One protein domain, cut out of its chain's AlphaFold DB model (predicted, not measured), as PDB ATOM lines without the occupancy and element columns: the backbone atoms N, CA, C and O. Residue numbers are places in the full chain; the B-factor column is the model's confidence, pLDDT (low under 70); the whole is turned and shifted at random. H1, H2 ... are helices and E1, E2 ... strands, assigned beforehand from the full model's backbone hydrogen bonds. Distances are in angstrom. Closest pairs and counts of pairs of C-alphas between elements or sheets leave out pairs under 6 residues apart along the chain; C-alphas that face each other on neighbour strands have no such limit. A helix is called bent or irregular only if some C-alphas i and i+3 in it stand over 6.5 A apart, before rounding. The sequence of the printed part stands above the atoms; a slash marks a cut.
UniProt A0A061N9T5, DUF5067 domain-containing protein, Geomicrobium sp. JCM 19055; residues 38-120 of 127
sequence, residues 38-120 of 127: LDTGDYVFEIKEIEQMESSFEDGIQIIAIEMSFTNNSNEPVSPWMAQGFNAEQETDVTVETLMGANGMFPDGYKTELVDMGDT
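AT A GLANCE: This is residues 38 to 120 of the 127 residues of the protein "DUF5067 domain-containing protein" of Geomicrobium sp. JCM 19055 (UniProt A0A061N9T5). A long bent hairpin, E1 and E2, has helices H1 and H2 beside E2 and a smaller hairpin, E3 and E4, sticking out at residues 91 to 96. The printed part has 83 residues, with two named helices and four named strands in the order E1, E2, H1, E3, E4, H2; both sheets are antiparallel, the class mixed. It is only just loose, with a radius of gyration of the C-alphas of 14.2 A, and spans 42 by 34 by 19 A.

IN THESE COORDINATES: E1, residues 43 to 54, 30.0 A long, begins at C-alpha 43 (77.394, -14.123, 104.539). E2 is residues 62 to 72, 30.1 A; H1 is 80 to 83, E3 88 to 91, E4 96 to 99. H2, residues 112 to 118, ends at (77.143, -22.547, 93.467).

HOW THE PARTS SIT: E1 and E2 have N 46 and O 69 within hydrogen-bond range, 3.0 A. E3 and E4, apart from both, have N 90 and O 97 at 2.8 A. H1 and H2 only just touch, with 3 pairs of C-alphas within 8 A, Pro 80 and Gly 118 closest at 5.2 A. H2 has every O i to N i+4 pair within range.

THE WHOLE: The printed part has no cut, the link E4 to H2 is long, and no printed residue is under 70 in pLDDT.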
ATOM      1  N   LEU A  38      84.895 -10.513 101.684       88.69
ATOM      2  CA  LEU A  38      83.693  -9.748 102.001       88.69
ATOM      3  C   LEU A  38      82.919 -10.449 103.119       88.69
ATOM      4  O   LEU A  38      82.512 -11.601 102.962       88.69
ATOM      5  N   ASP A  39      82.664  -9.726 104.206       90.56
ATOM      6  CA  ASP A  39      81.808 -10.154 105.313       90.56
ATOM      7  C   ASP A  39      80.616  -9.201 105.424       90.56
ATOM      8  O   ASP A  39      80.783  -7.997 105.622       90.56
ATOM      9  N   THR A  40      79.408  -9.735 105.255       88.69
ATOM     10  CA  THR A  40      78.149  -8.981 105.363       88.69
ATOM     11  C   THR A  40      77.414  -9.278 106.674       88.69
ATOM     12  O   THR A  40      76.211  -9.024 106.774       88.69
ATOM     13  N   GLY A  41      78.078  -9.912 107.646       89.00
ATOM     14  CA  GLY A  41      77.478 -10.498 108.844       89.00
ATOM     15  C   GLY A  41      76.747 -11.811 108.544       89.00
ATOM     16  O   GLY A  41      77.129 -12.864 109.057       89.00
ATOM     17  N   ASP A  42      75.722 -11.762 107.687       91.06
ATOM     18  CA  ASP A  42      74.933 -12.931 107.263       91.06
ATOM     19  C   ASP A  42      75.711 -13.887 106.340       91.06
ATOM     20  O   ASP A  42      75.487 -15.102 106.381       91.06
ATOM     21  N   TYR A  43      76.631 -13.361 105.526       92.88
ATOM     22  CA  TYR A  43      77.394 -14.123 104.539       92.88
ATOM     23  C   TYR A  43      78.864 -13.723 104.543       92.88
ATOM     24  O   TYR A  43      79.193 -12.541 104.638       92.88
ATOM     25  N   VAL A  44      79.741 -14.711 104.367       92.19
ATOM     26  CA  VAL A  44      81.179 -14.489 104.177       92.19
ATOM     27  C   VAL A  44      81.614 -15.098 102.855       92.19
ATOM     28  O   VAL A  44      81.396 -16.290 102.620       92.19
ATOM     29  N   PHE A  45      82.260 -14.290 102.021       92.56
ATOM     30  CA  PHE A  45      82.846 -14.681 100.744       92.56
ATOM     31  C   PHE A  45      84.358 -14.452 100.794       92.56
ATOM     32  O   PHE A  45      84.810 -13.378 101.183       92.56
ATOM     33  N   GLU A  46      85.144 -15.434 100.358       92.38
ATOM     34  CA  GLU A  46      86.590 -15.272 100.174       92.38
ATOM     35  C   GLU A  46      86.998 -15.841  98.811       92.38
ATOM     36  O   GLU A  46      86.835 -17.042  98.570       92.38
ATOM     37  N   ILE A  47      87.513 -14.990  97.925       92.25
ATOM     38  CA  ILE A  47      87.983 -15.362  96.586       92.25
ATOM     39  C   ILE A  47      89.283 -16.163  96.722       92.25
ATOM     40  O   ILE A  47      90.242 -15.724  97.356       92.25
ATOM     41  N   LYS A  48      89.317 -17.348  96.110       92.75
ATOM     42  CA  LYS A  48      90.449 -18.288  96.133       92.75
ATOM     43  C   LYS A  48      91.241 -18.270  94.833       92.75
ATOM     44  O   LYS A  48      92.467 -18.291  94.868       92.75
ATOM     45  N   GLU A  49      90.544 -18.230  93.702       92.44
ATOM     46  CA  GLU A  49      91.139 -18.265  92.367       92.44
ATOM     47  C   GLU A  49      90.267 -17.467  91.386       92.44
ATOM     48  O   GLU A  49      89.043 -17.432  91.518       92.44
ATOM     49  N   ILE A  50      90.900 -16.815  90.408       91.50
ATOM     50  CA  ILE A  50      90.221 -16.154  89.289       91.50
ATOM     51  C   ILE A  50      90.865 -16.669  88.002       91.50
ATOM     52  O   ILE A  50      92.069 -16.511  87.804       91.50
ATOM     53  N   GLU A  51      90.061 -17.262  87.126       93.75
ATOM     54  CA  GLU A  51      90.492 -17.806  85.837       93.75
ATOM     55  C   GLU A  51      89.731 -17.128  84.693       93.75
ATOM     56  O   GLU A  51      88.536 -16.861  84.800       93.75
ATOM     57  N   GLN A  52      90.407 -16.895  83.567       92.25
ATOM     58  CA  GLN A  52      89.758 -16.536  82.306       92.25
ATOM     59  C   GLN A  52      89.788 -17.747  81.372       92.25
ATOM     60  O   GLN A  52      90.830 -18.388  81.222       92.25
ATOM     61  N   MET A  53      88.659 -18.051  80.736       93.12
ATOM     62  CA  MET A  53      88.541 -19.165  79.792       93.12
ATOM     63  C   MET A  53      87.550 -18.867  78.671       93.12
ATOM     64  O   MET A  53      86.725 -17.962  78.762       93.12
ATOM     65  N   GLU A  54      87.629 -19.665  77.612       93.75
ATOM     66  CA  GLU A  54      86.681 -19.633  76.506       93.75
ATOM     67  C   GLU A  54      85.380 -20.367  76.871       93.75
ATOM     68  O   GLU A  54      85.395 -21.383  77.571       93.75
ATOM     69  N   SER A  55      84.257 -19.822  76.413       92.69
ATOM     70  CA  SER A  55      82.913 -20.364  76.611       92.69
ATOM     71  C   SER A  55      82.713 -21.681  75.859       92.69
ATOM     72  O   SER A  55      83.178 -21.844  74.734       92.69
ATOM     73  N   SER A  56      81.933 -22.599  76.428       91.88
ATOM     74  CA  SER A  56      81.432 -23.783  75.713       91.88
ATOM     75  C   SER A  56      80.303 -23.480  74.722       91.88
ATOM     76  O   SER A  56      79.945 -24.344  73.920       91.88
ATOM     77  N   PHE A  57      79.716 -22.279  74.780       88.75
ATOM     78  CA  PHE A  57      78.526 -21.923  74.006       88.75
ATOM     79  C   PHE A  57      78.843 -21.362  72.610       88.75
ATOM     80  O   PHE A  57      78.144 -21.688  71.651       88.75
ATOM     81  N   GLU A  58      79.874 -20.521  72.492       85.81
ATOM     82  CA  GLU A  58      80.289 -19.891  71.232       85.81
ATOM     83  C   GLU A  58      81.781 -19.519  71.273       85.81
ATOM     84  O   GLU A  58      82.244 -18.889  72.230       85.81
ATOM     85  N   ASP A  59      82.511 -19.895  70.217       86.62
ATOM     86  CA  ASP A  59      83.934 -19.588  70.029       86.62
ATOM     87  C   ASP A  59      84.196 -18.074  70.154       86.62
ATOM     88  O   ASP A  59      83.482 -17.238  69.592       86.62
ATOM     89  N   GLY A  60      85.264 -17.699  70.853       86.56
ATOM     90  CA  GLY A  60      85.670 -16.310  71.063       86.56
ATOM     91  C   GLY A  60      84.955 -15.574  72.202       86.56
ATOM     92  O   GLY A  60      85.435 -14.508  72.596       86.56
ATOM     93  N   ILE A  61      83.884 -16.120  72.794       91.06
ATOM     94  CA  ILE A  61      83.341 -15.586  74.054       91.06
ATOM     95  C   ILE A  61      84.276 -15.989  75.196       91.06
ATOM     96  O   ILE A  61      84.496 -17.172  75.443       91.06
ATOM     97  N   GLN A  62      84.812 -15.003  75.915       91.44
ATOM     98  CA  GLN A  62      85.577 -15.226  77.142       91.44
ATOM     99  C   GLN A  62      84.673 -15.062  78.365       91.44
ATOM    100  O   GLN A  62      83.867 -14.134  78.423       91.44
ATOM    101  N   ILE A  63      84.846 -15.934  79.353       93.56
ATOM    102  CA  ILE A  63      84.188 -15.871  80.659       93.56
ATOM    103  C   ILE A  63      85.245 -15.759  81.761       93.56
ATOM    104  O   ILE A  63      86.372 -16.239  81.608       93.56
ATOM    105  N   ILE A  64      84.873 -15.130  82.876       92.06
ATOM    106  CA  ILE A  64      85.681 -15.093  84.098       92.06
ATOM    107  C   ILE A  64      85.048 -16.061  85.096       92.06
ATOM    108  O   ILE A  64      83.880 -15.915  85.454       92.06
ATOM    109  N   ALA A  65      85.819 -17.049  85.537       92.56
ATOM    110  CA  ALA A  65      85.455 -17.951  86.615       92.56
ATOM    111  C   ALA A  65      86.070 -17.441  87.923       92.56
ATOM    112  O   ALA A  65      87.267 -17.160  87.973       92.56
ATOM    113  N   ILE A  66      85.261 -17.339  88.977       91.81
ATOM    114  CA  ILE A  66      85.712 -16.961  90.320       91.81
ATOM    115  C   ILE A  66      85.456 -18.152  91.240       91.81
ATOM    116  O   ILE A  66      84.304 -18.500  91.502       91.81
ATOM    117  N   GLU A  67      86.520 -18.782  91.729       93.31
ATOM    118  CA  GLU A  67      86.425 -19.762  92.808       93.31
ATOM    119  C   GLU A  67      86.435 -19.024  94.147       93.31
ATOM    120  O   GLU A  67      87.283 -18.163  94.387       93.31
ATOM    121  N   MET A  68      85.501 -19.362  95.032       93.38
ATOM    122  CA  MET A  68      85.364 -18.730  96.342       93.38
ATOM    123  C   MET A  68      84.925 -19.737  97.401       93.38
ATOM    124  O   MET A  68      84.198 -20.686  97.106       93.38
ATOM    125  N   SER A  69      85.308 -19.505  98.655       94.12
ATOM    126  CA  SER A  69      84.607 -20.114  99.789       94.12
ATOM    127  C   SER A  69      83.435 -19.238 100.211       94.12
ATOM    128  O   SER A  69      83.588 -18.024 100.335       94.12
ATOM    129  N   PHE A  70      82.294 -19.874 100.479       94.62
ATOM    130  CA  PHE A  70      81.076 -19.245 100.980       94.62
ATOM    131  C   PHE A  70      80.723 -19.801 102.362       94.62
ATOM    132  O   PHE A  70      80.640 -21.020 102.535       94.62
ATOM    133  N   THR A  71      80.475 -18.916 103.326       93.88
ATOM    134  CA  THR A  71      79.910 -19.265 104.637       93.88
ATOM    135  C   THR A  71      78.548 -18.606 104.789       93.88
ATOM    136  O   THR A  71      78.424 -17.395 104.624       93.88
ATOM    137  N   ASN A  72      77.537 -19.402 105.142       94.19
ATOM    138  CA  ASN A  72      76.220 -18.906 105.524       94.19
ATOM    139  C   ASN A  72      76.132 -18.813 107.058       94.19
ATOM    140  O   ASN A  72      76.133 -19.846 107.736       94.19
ATOM    141  N   ASN A  73      76.050 -17.590 107.580       92.75
ATOM    142  CA  ASN A  73      75.798 -17.278 108.991       92.75
ATOM    143  C   ASN A  73      74.315 -16.948 109.260       92.75
ATOM    144  O   ASN A  73      73.911 -16.831 110.418       92.75
ATOM    145  N   SER A  74      73.498 -16.812 108.212       90.88
ATOM    146  CA  SER A  74      72.062 -16.567 108.342       90.88
ATOM    147  C   SER A  74      71.308 -17.810 108.842       90.88
ATOM    148  O   SER A  74      71.776 -18.950 108.766       90.88
ATOM    149  N   ASN A  75      70.091 -17.600 109.345       89.88
ATOM    150  CA  ASN A  75      69.256 -18.679 109.882       89.88
ATOM    151  C   ASN A  75      68.587 -19.554 108.802       89.88
ATOM    152  O   ASN A  75      68.055 -20.615 109.135       89.88
ATOM    153  N   GLU A  76      68.604 -19.137 107.532       91.31
ATOM    154  CA  GLU A  76      67.912 -19.815 106.430       91.31
ATOM    155  C   GLU A  76      68.907 -20.443 105.435       91.31
ATOM    156  O   GLU A  76      69.955 -19.858 105.158       91.31
ATOM    157  N   PRO A  77      68.629 -21.631 104.865       94.62
ATOM    158  CA  PRO A  77      69.497 -22.218 103.847       94.62
ATOM    159  C   PRO A  77      69.421 -21.446 102.521       94.62
ATOM    160  O   PRO A  77      68.343 -21.336 101.938       94.62
ATOM    161  N   VAL A  78      70.566 -20.997 102.004       94.88
ATOM    162  CA  VAL A  78      70.683 -20.265 100.729       94.88
ATOM    163  C   VAL A  78      71.923 -20.726  99.958       94.88
ATOM    164  O   VAL A  78      72.886 -21.206 100.562       94.88
ATOM    165  N   SER A  79      71.891 -20.649  98.628       94.00
ATOM    166  CA  SER A  79      73.035 -20.973  97.773       94.00
ATOM    167  C   SER A  79      73.971 -19.770  97.594       94.00
ATOM    168  O   SER A  79      73.495 -18.631  97.641       94.00
ATOM    169  N   PRO A  80      75.279 -19.985  97.341       92.56
ATOM    170  CA  PRO A  80      76.216 -18.905  97.020       92.56
ATOM    171  C   PRO A  80      75.702 -17.978  95.909       92.56
ATOM    172  O   PRO A  80      75.744 -16.759  96.059       92.56
ATOM    173  N   TRP A  81      75.139 -18.546  94.834       89.81
ATOM    174  CA  TRP A  81      74.603 -17.789  93.699       89.81
ATOM    175  C   TRP A  81      73.429 -16.871  94.072       89.81
ATOM    176  O   TRP A  81      73.324 -15.756  93.567       89.81
ATOM    177  N   MET A  82      72.549 -17.317  94.974       90.50
ATOM    178  CA  MET A  82      71.409 -16.515  95.441       90.50
ATOM    179  C   MET A  82      71.788 -15.512  96.539       90.50
ATOM    180  O   MET A  82      71.061 -14.541  96.741       90.50
ATOM    181  N   ALA A  83      72.894 -15.748  97.247       91.50
ATOM    182  CA  ALA A  83      73.420 -14.867  98.285       91.50
ATOM    183  C   ALA A  83      74.390 -13.796  97.750       91.50
ATOM    184  O   ALA A  83      74.724 -12.873  98.494       91.50
ATOM    185  N   GLN A  84      74.861 -13.899  96.499       82.88
ATOM    186  CA  GLN A  84      75.848 -12.964  95.952       82.88
ATOM    187  C   GLN A  84      75.296 -11.524  95.925       82.88
ATOM    188  O   GLN A  84      74.357 -11.197  95.199       82.88
ATOM    189  N   GLY A  85      75.884 -10.662  96.756       76.56
ATOM    190  CA  GLY A  85      75.535  -9.242  96.874       76.56
ATOM    191  C   GLY A  85      76.458  -8.303  96.093       76.56
ATOM    192  O   GLY A  85      76.367  -7.090  96.258       76.56
ATOM    193  N   PHE A  86      77.372  -8.848  95.286       78.31
ATOM    194  CA  PHE A  86      78.375  -8.097  94.532       78.31
ATOM    195  C   PHE A  86      78.051  -8.060  93.034       78.31
ATOM    196  O   PHE A  86      77.472  -8.993  92.482       78.31
ATOM    197  N   ASN A  87      78.479  -6.985  92.370       85.12
ATOM    198  CA  ASN A  87      78.503  -6.882  90.912       85.12
ATOM    199  C   ASN A  87      79.954  -7.003  90.432       85.12
ATOM    200  O   ASN A  87      80.870  -6.568  91.128       85.12
ATOM    201  N   ALA A  88      80.152  -7.552  89.237       87.44
ATOM    202  CA  ALA A  88      81.434  -7.511  88.545       87.44
ATOM    203  C   ALA A  88      81.351  -6.504  87.391       87.44
ATOM    204  O   ALA A  88      80.345  -6.450  86.684       87.44
ATOM    205  N   GLU A  89      82.398  -5.709  87.194       92.38
ATOM    206  CA  GLU A  89      82.472  -4.686  86.148       92.38
ATOM    207  C   GLU A  89      83.815  -4.775  85.420       92.38
ATOM    208  O   GLU A  89      84.824  -5.187  85.997       92.38
ATOM    209  N   GLN A  90      83.825  -4.388  84.148       89.75
ATOM    210  CA  GLN A  90      85.023  -4.287  83.326       89.75
ATOM    211  C   GLN A  90      85.164  -2.863  82.785       89.75
ATOM    212  O   GLN A  90      84.261  -2.338  82.132       89.75
ATOM    213  N   GLU A  91      86.329  -2.255  83.009       92.94
ATOM    214  CA  GLU A  91      86.720  -1.023  82.327       92.94
ATOM    215  C   GLU A  91      87.215  -1.337  80.905       92.94
ATOM    216  O   GLU A  91      88.028  -2.241  80.686       92.94
ATOM    217  N   THR A  92      86.732  -0.572  79.931       88.12
ATOM    218  CA  THR A  92      87.220  -0.539  78.547       88.12
ATOM    219  C   THR A  92      87.867   0.822  78.262       88.12
ATOM    220  O   THR A  92      87.803   1.740  79.080       88.12
ATOM    221  N   ASP A  93      88.437   1.010  77.068       88.56
ATOM    222  CA  ASP A  93      88.981   2.310  76.635       88.56
ATOM    223  C   ASP A  93      87.937   3.459  76.622       88.56
ATOM    224  O   ASP A  93      88.311   4.627  76.471       88.56
ATOM    225  N   VAL A  94      86.632   3.153  76.707       91.69
ATOM    226  CA  VAL A  94      85.529   4.121  76.519       91.69
ATOM    227  C   VAL A  94      84.334   3.969  77.474       91.69
ATOM    228  O   VAL A  94      83.534   4.901  77.575       91.69
ATOM    229  N   THR A  95      84.179   2.830  78.148       93.25
ATOM    230  CA  THR A  95      83.000   2.461  78.953       93.25
ATOM    231  C   THR A  95      83.405   1.683  80.203       93.25
ATOM    232  O   THR A  95      84.439   1.024  80.221       93.25
ATOM    233  N   VAL A  96      82.563   1.727  81.236       94.56
ATOM    234  CA  VAL A  96      82.542   0.711  82.297       94.56
ATOM    235  C   VAL A  96      81.312  -0.150  82.043       94.56
ATOM    236  O   VAL A  96      80.221   0.387  81.840       94.56
ATOM    237  N   GLU A  97      81.493  -1.466  81.981       92.25
ATOM    238  CA  GLU A  97      80.453  -2.416  81.584       92.25
ATOM    239  C   GLU A  97      80.253  -3.472  82.671       92.25
ATOM    240  O   GLU A  97      81.201  -4.132  83.095       92.25
ATOM    241  N   THR A  98      79.012  -3.642  83.134       91.38
ATOM    242  CA  THR A  98      78.666  -4.684  84.107       91.38
ATOM    243  C   THR A  98      78.746  -6.061  83.452       91.38
ATOM    244  O   THR A  98      78.094  -6.323  82.438       91.38
ATOM    245  N   LEU A  99      79.522  -6.960  84.052       89.81
ATOM    246  CA  LEU A  99      79.666  -8.337  83.607       89.81
ATOM    247  C   LEU A  99      78.442  -9.156  84.030       89.81
ATOM    248  O   LEU A  99      78.074  -9.219  85.202       89.81
ATOM    249  N   MET A 100      77.811  -9.800  83.050       88.69
ATOM    250  CA  MET A 100      76.647 -10.658  83.260       88.69
ATOM    251  C   MET A 100      77.067 -12.076  83.668       88.69
ATOM    252  O   MET A 100      78.094 -12.585  83.225       88.69
ATOM    253  N   GLY A 101      76.227 -12.749  84.458       87.31
ATOM    254  CA  GLY A 101      76.440 -14.138  84.868       87.31
ATOM    255  C   GLY A 101      76.544 -15.115  83.691       87.31
ATOM    256  O   GLY A 101      75.605 -15.252  82.904       87.31
ATOM    257  N   ALA A 102      77.661 -15.840  83.608       88.12
ATOM    258  CA  ALA A 102      77.984 -16.789  82.538       88.12
ATOM    259  C   ALA A 102      77.332 -18.180  82.736       88.12
ATOM    260  O   ALA A 102      77.981 -19.223  82.631       88.12
ATOM    261  N   ASN A 103      76.039 -18.204  83.067       84.56
ATOM    262  CA  ASN A 103      75.325 -19.409  83.502       84.56
ATOM    263  C   ASN A 103      75.373 -20.528  82.449       84.56
ATOM    264  O   ASN A 103      74.834 -20.385  81.352       84.56
ATOM    265  N   GLY A 104      75.997 -21.656  82.803       85.50
ATOM    266  CA  GLY A 104      76.138 -22.820  81.921       85.50
ATOM    267  C   GLY A 104      77.138 -22.654  80.769       85.50
ATOM    268  O   GLY A 104      77.167 -23.508  79.892       85.50
ATOM    269  N   MET A 105      77.952 -21.592  80.758       91.56
ATOM    270  CA  MET A 105      78.950 -21.329  79.706       91.56
ATOM    271  C   MET A 105      80.316 -21.988  79.963       91.56
ATOM    272  O   MET A 105      81.232 -21.844  79.157       91.56
ATOM    273  N   PHE A 106      80.476 -22.703  81.079       92.00
ATOM    274  CA  PHE A 106      81.715 -23.408  81.403       92.00
ATOM    275  C   PHE A 106      82.014 -24.548  80.406       92.00
ATOM    276  O   PHE A 106      81.076 -25.197  79.931       92.00
ATOM    277  N   PRO A 107      83.297 -24.842  80.116       91.44
ATOM    278  CA  PRO A 107      83.707 -26.026  79.360       91.44
ATOM    279  C   PRO A 107      83.201 -27.347  79.963       91.44
ATOM    280  O   PRO A 107      83.095 -27.488  81.182       91.44
ATOM    281  N   ASP A 108      82.955 -28.348  79.111       89.12
ATOM    282  CA  ASP A 108      82.523 -29.686  79.537       89.12
ATOM    283  C   ASP A 108      83.476 -30.285  80.590       89.12
ATOM    284  O   ASP A 108      84.667 -30.484  80.347       89.12
ATOM    285  N   GLY A 109      82.935 -30.608  81.769       89.50
ATOM    286  CA  GLY A 109      83.691 -31.188  82.884       89.50
ATOM    287  C   GLY A 109      84.563 -30.200  83.674       89.50
ATOM    288  O   GLY A 109      85.307 -30.633  84.555       89.50
ATOM    289  N   TYR A 110      84.486 -28.893  83.403       93.25
ATOM    290  CA  TYR A 110      85.167 -27.877  84.207       93.25
ATOM    291  C   TYR A 110      84.612 -27.846  85.640       93.25
ATOM    292  O   TYR A 110      83.421 -27.604  85.832       93.25
ATOM    293  N   LYS A 111      85.488 -28.111  86.628       93.81
ATOM    294  CA  LYS A 111      85.268 -28.000  88.088       93.81
ATOM    295  C   LYS A 111      83.829 -28.356  88.548       93.81
ATOM    296  O   LYS A 111      83.266 -27.670  89.392       93.81
ATOM    297  N   THR A 112      83.229 -29.432  88.015       92.12
ATOM    298  CA  THR A 112      81.769 -29.680  88.097       92.12
ATOM    299  C   THR A 112      81.214 -29.678  89.523       92.12
ATOM    300  O   THR A 112      80.194 -29.047  89.766       92.12
ATOM    301  N   GLU A 113      81.914 -30.291  90.483       92.81
ATOM    302  CA  GLU A 113      81.490 -30.293  91.893       92.81
ATOM    303  C   GLU A 113      81.409 -28.873  92.490       92.81
ATOM    304  O   GLU A 113      80.515 -28.594  93.282       92.81
ATOM    305  N   LEU A 114      82.297 -27.956  92.085       92.50
ATOM    306  CA  LEU A 114      82.296 -26.560  92.540       92.50
ATOM    307  C   LEU A 114      81.218 -25.724  91.836       92.50
ATOM    308  O   LEU A 114      80.613 -24.860  92.468       92.50
ATOM    309  N   VAL A 115      80.936 -26.006  90.559       91.56
ATOM    310  CA  VAL A 115      79.825 -25.379  89.823       91.56
ATOM    311  C   VAL A 115      78.484 -25.779  90.451       91.56
ATOM    312  O   VAL A 115      77.694 -24.904  90.800       91.56
ATOM    313  N   ASP A 116      78.268 -27.074  90.710       91.44
ATOM    314  CA  ASP A 116      77.065 -27.590  91.385       91.44
ATOM    315  C   ASP A 116      76.913 -27.027  92.818       91.44
ATOM    316  O   ASP A 116      75.798 -26.818  93.312       91.44
ATOM    317  N   MET A 117      78.026 -26.736  93.506       92.06
ATOM    318  CA  MET A 117      78.005 -26.078  94.818       92.06
ATOM    319  C   MET A 117      77.494 -24.630  94.764       92.06
ATOM    320  O   MET A 117      76.903 -24.185  95.747       92.06
ATOM    321  N   GLY A 118      77.642 -23.919  93.640       90.69
ATOM    322  CA  GLY A 118      77.143 -22.547  93.467       90.69
ATOM    323  C   GLY A 118      75.619 -22.425  93.595       90.69
ATOM    324  O   GLY A 118      75.124 -21.452  94.168       90.69
ATOM    325  N   ASP A 119      74.886 -23.451  93.154       91.69
ATOM    326  CA  ASP A 119      73.422 -23.564  93.261       91.69
ATOM    327  C   ASP A 119      72.953 -24.346  94.505       91.69
ATOM    328  O   ASP A 119      71.757 -24.417  94.800       91.69
ATOM    329  N   THR A 120      73.872 -24.929  95.279       93.69
ATOM    330  CA  THR A 120      73.527 -25.762  96.438       93.69
ATOM    331  C   THR A 120      73.265 -24.920  97.688       93.69
ATOM    332  O   THR A 120      74.134 -24.194  98.161       93.69
TER     333      THR A 120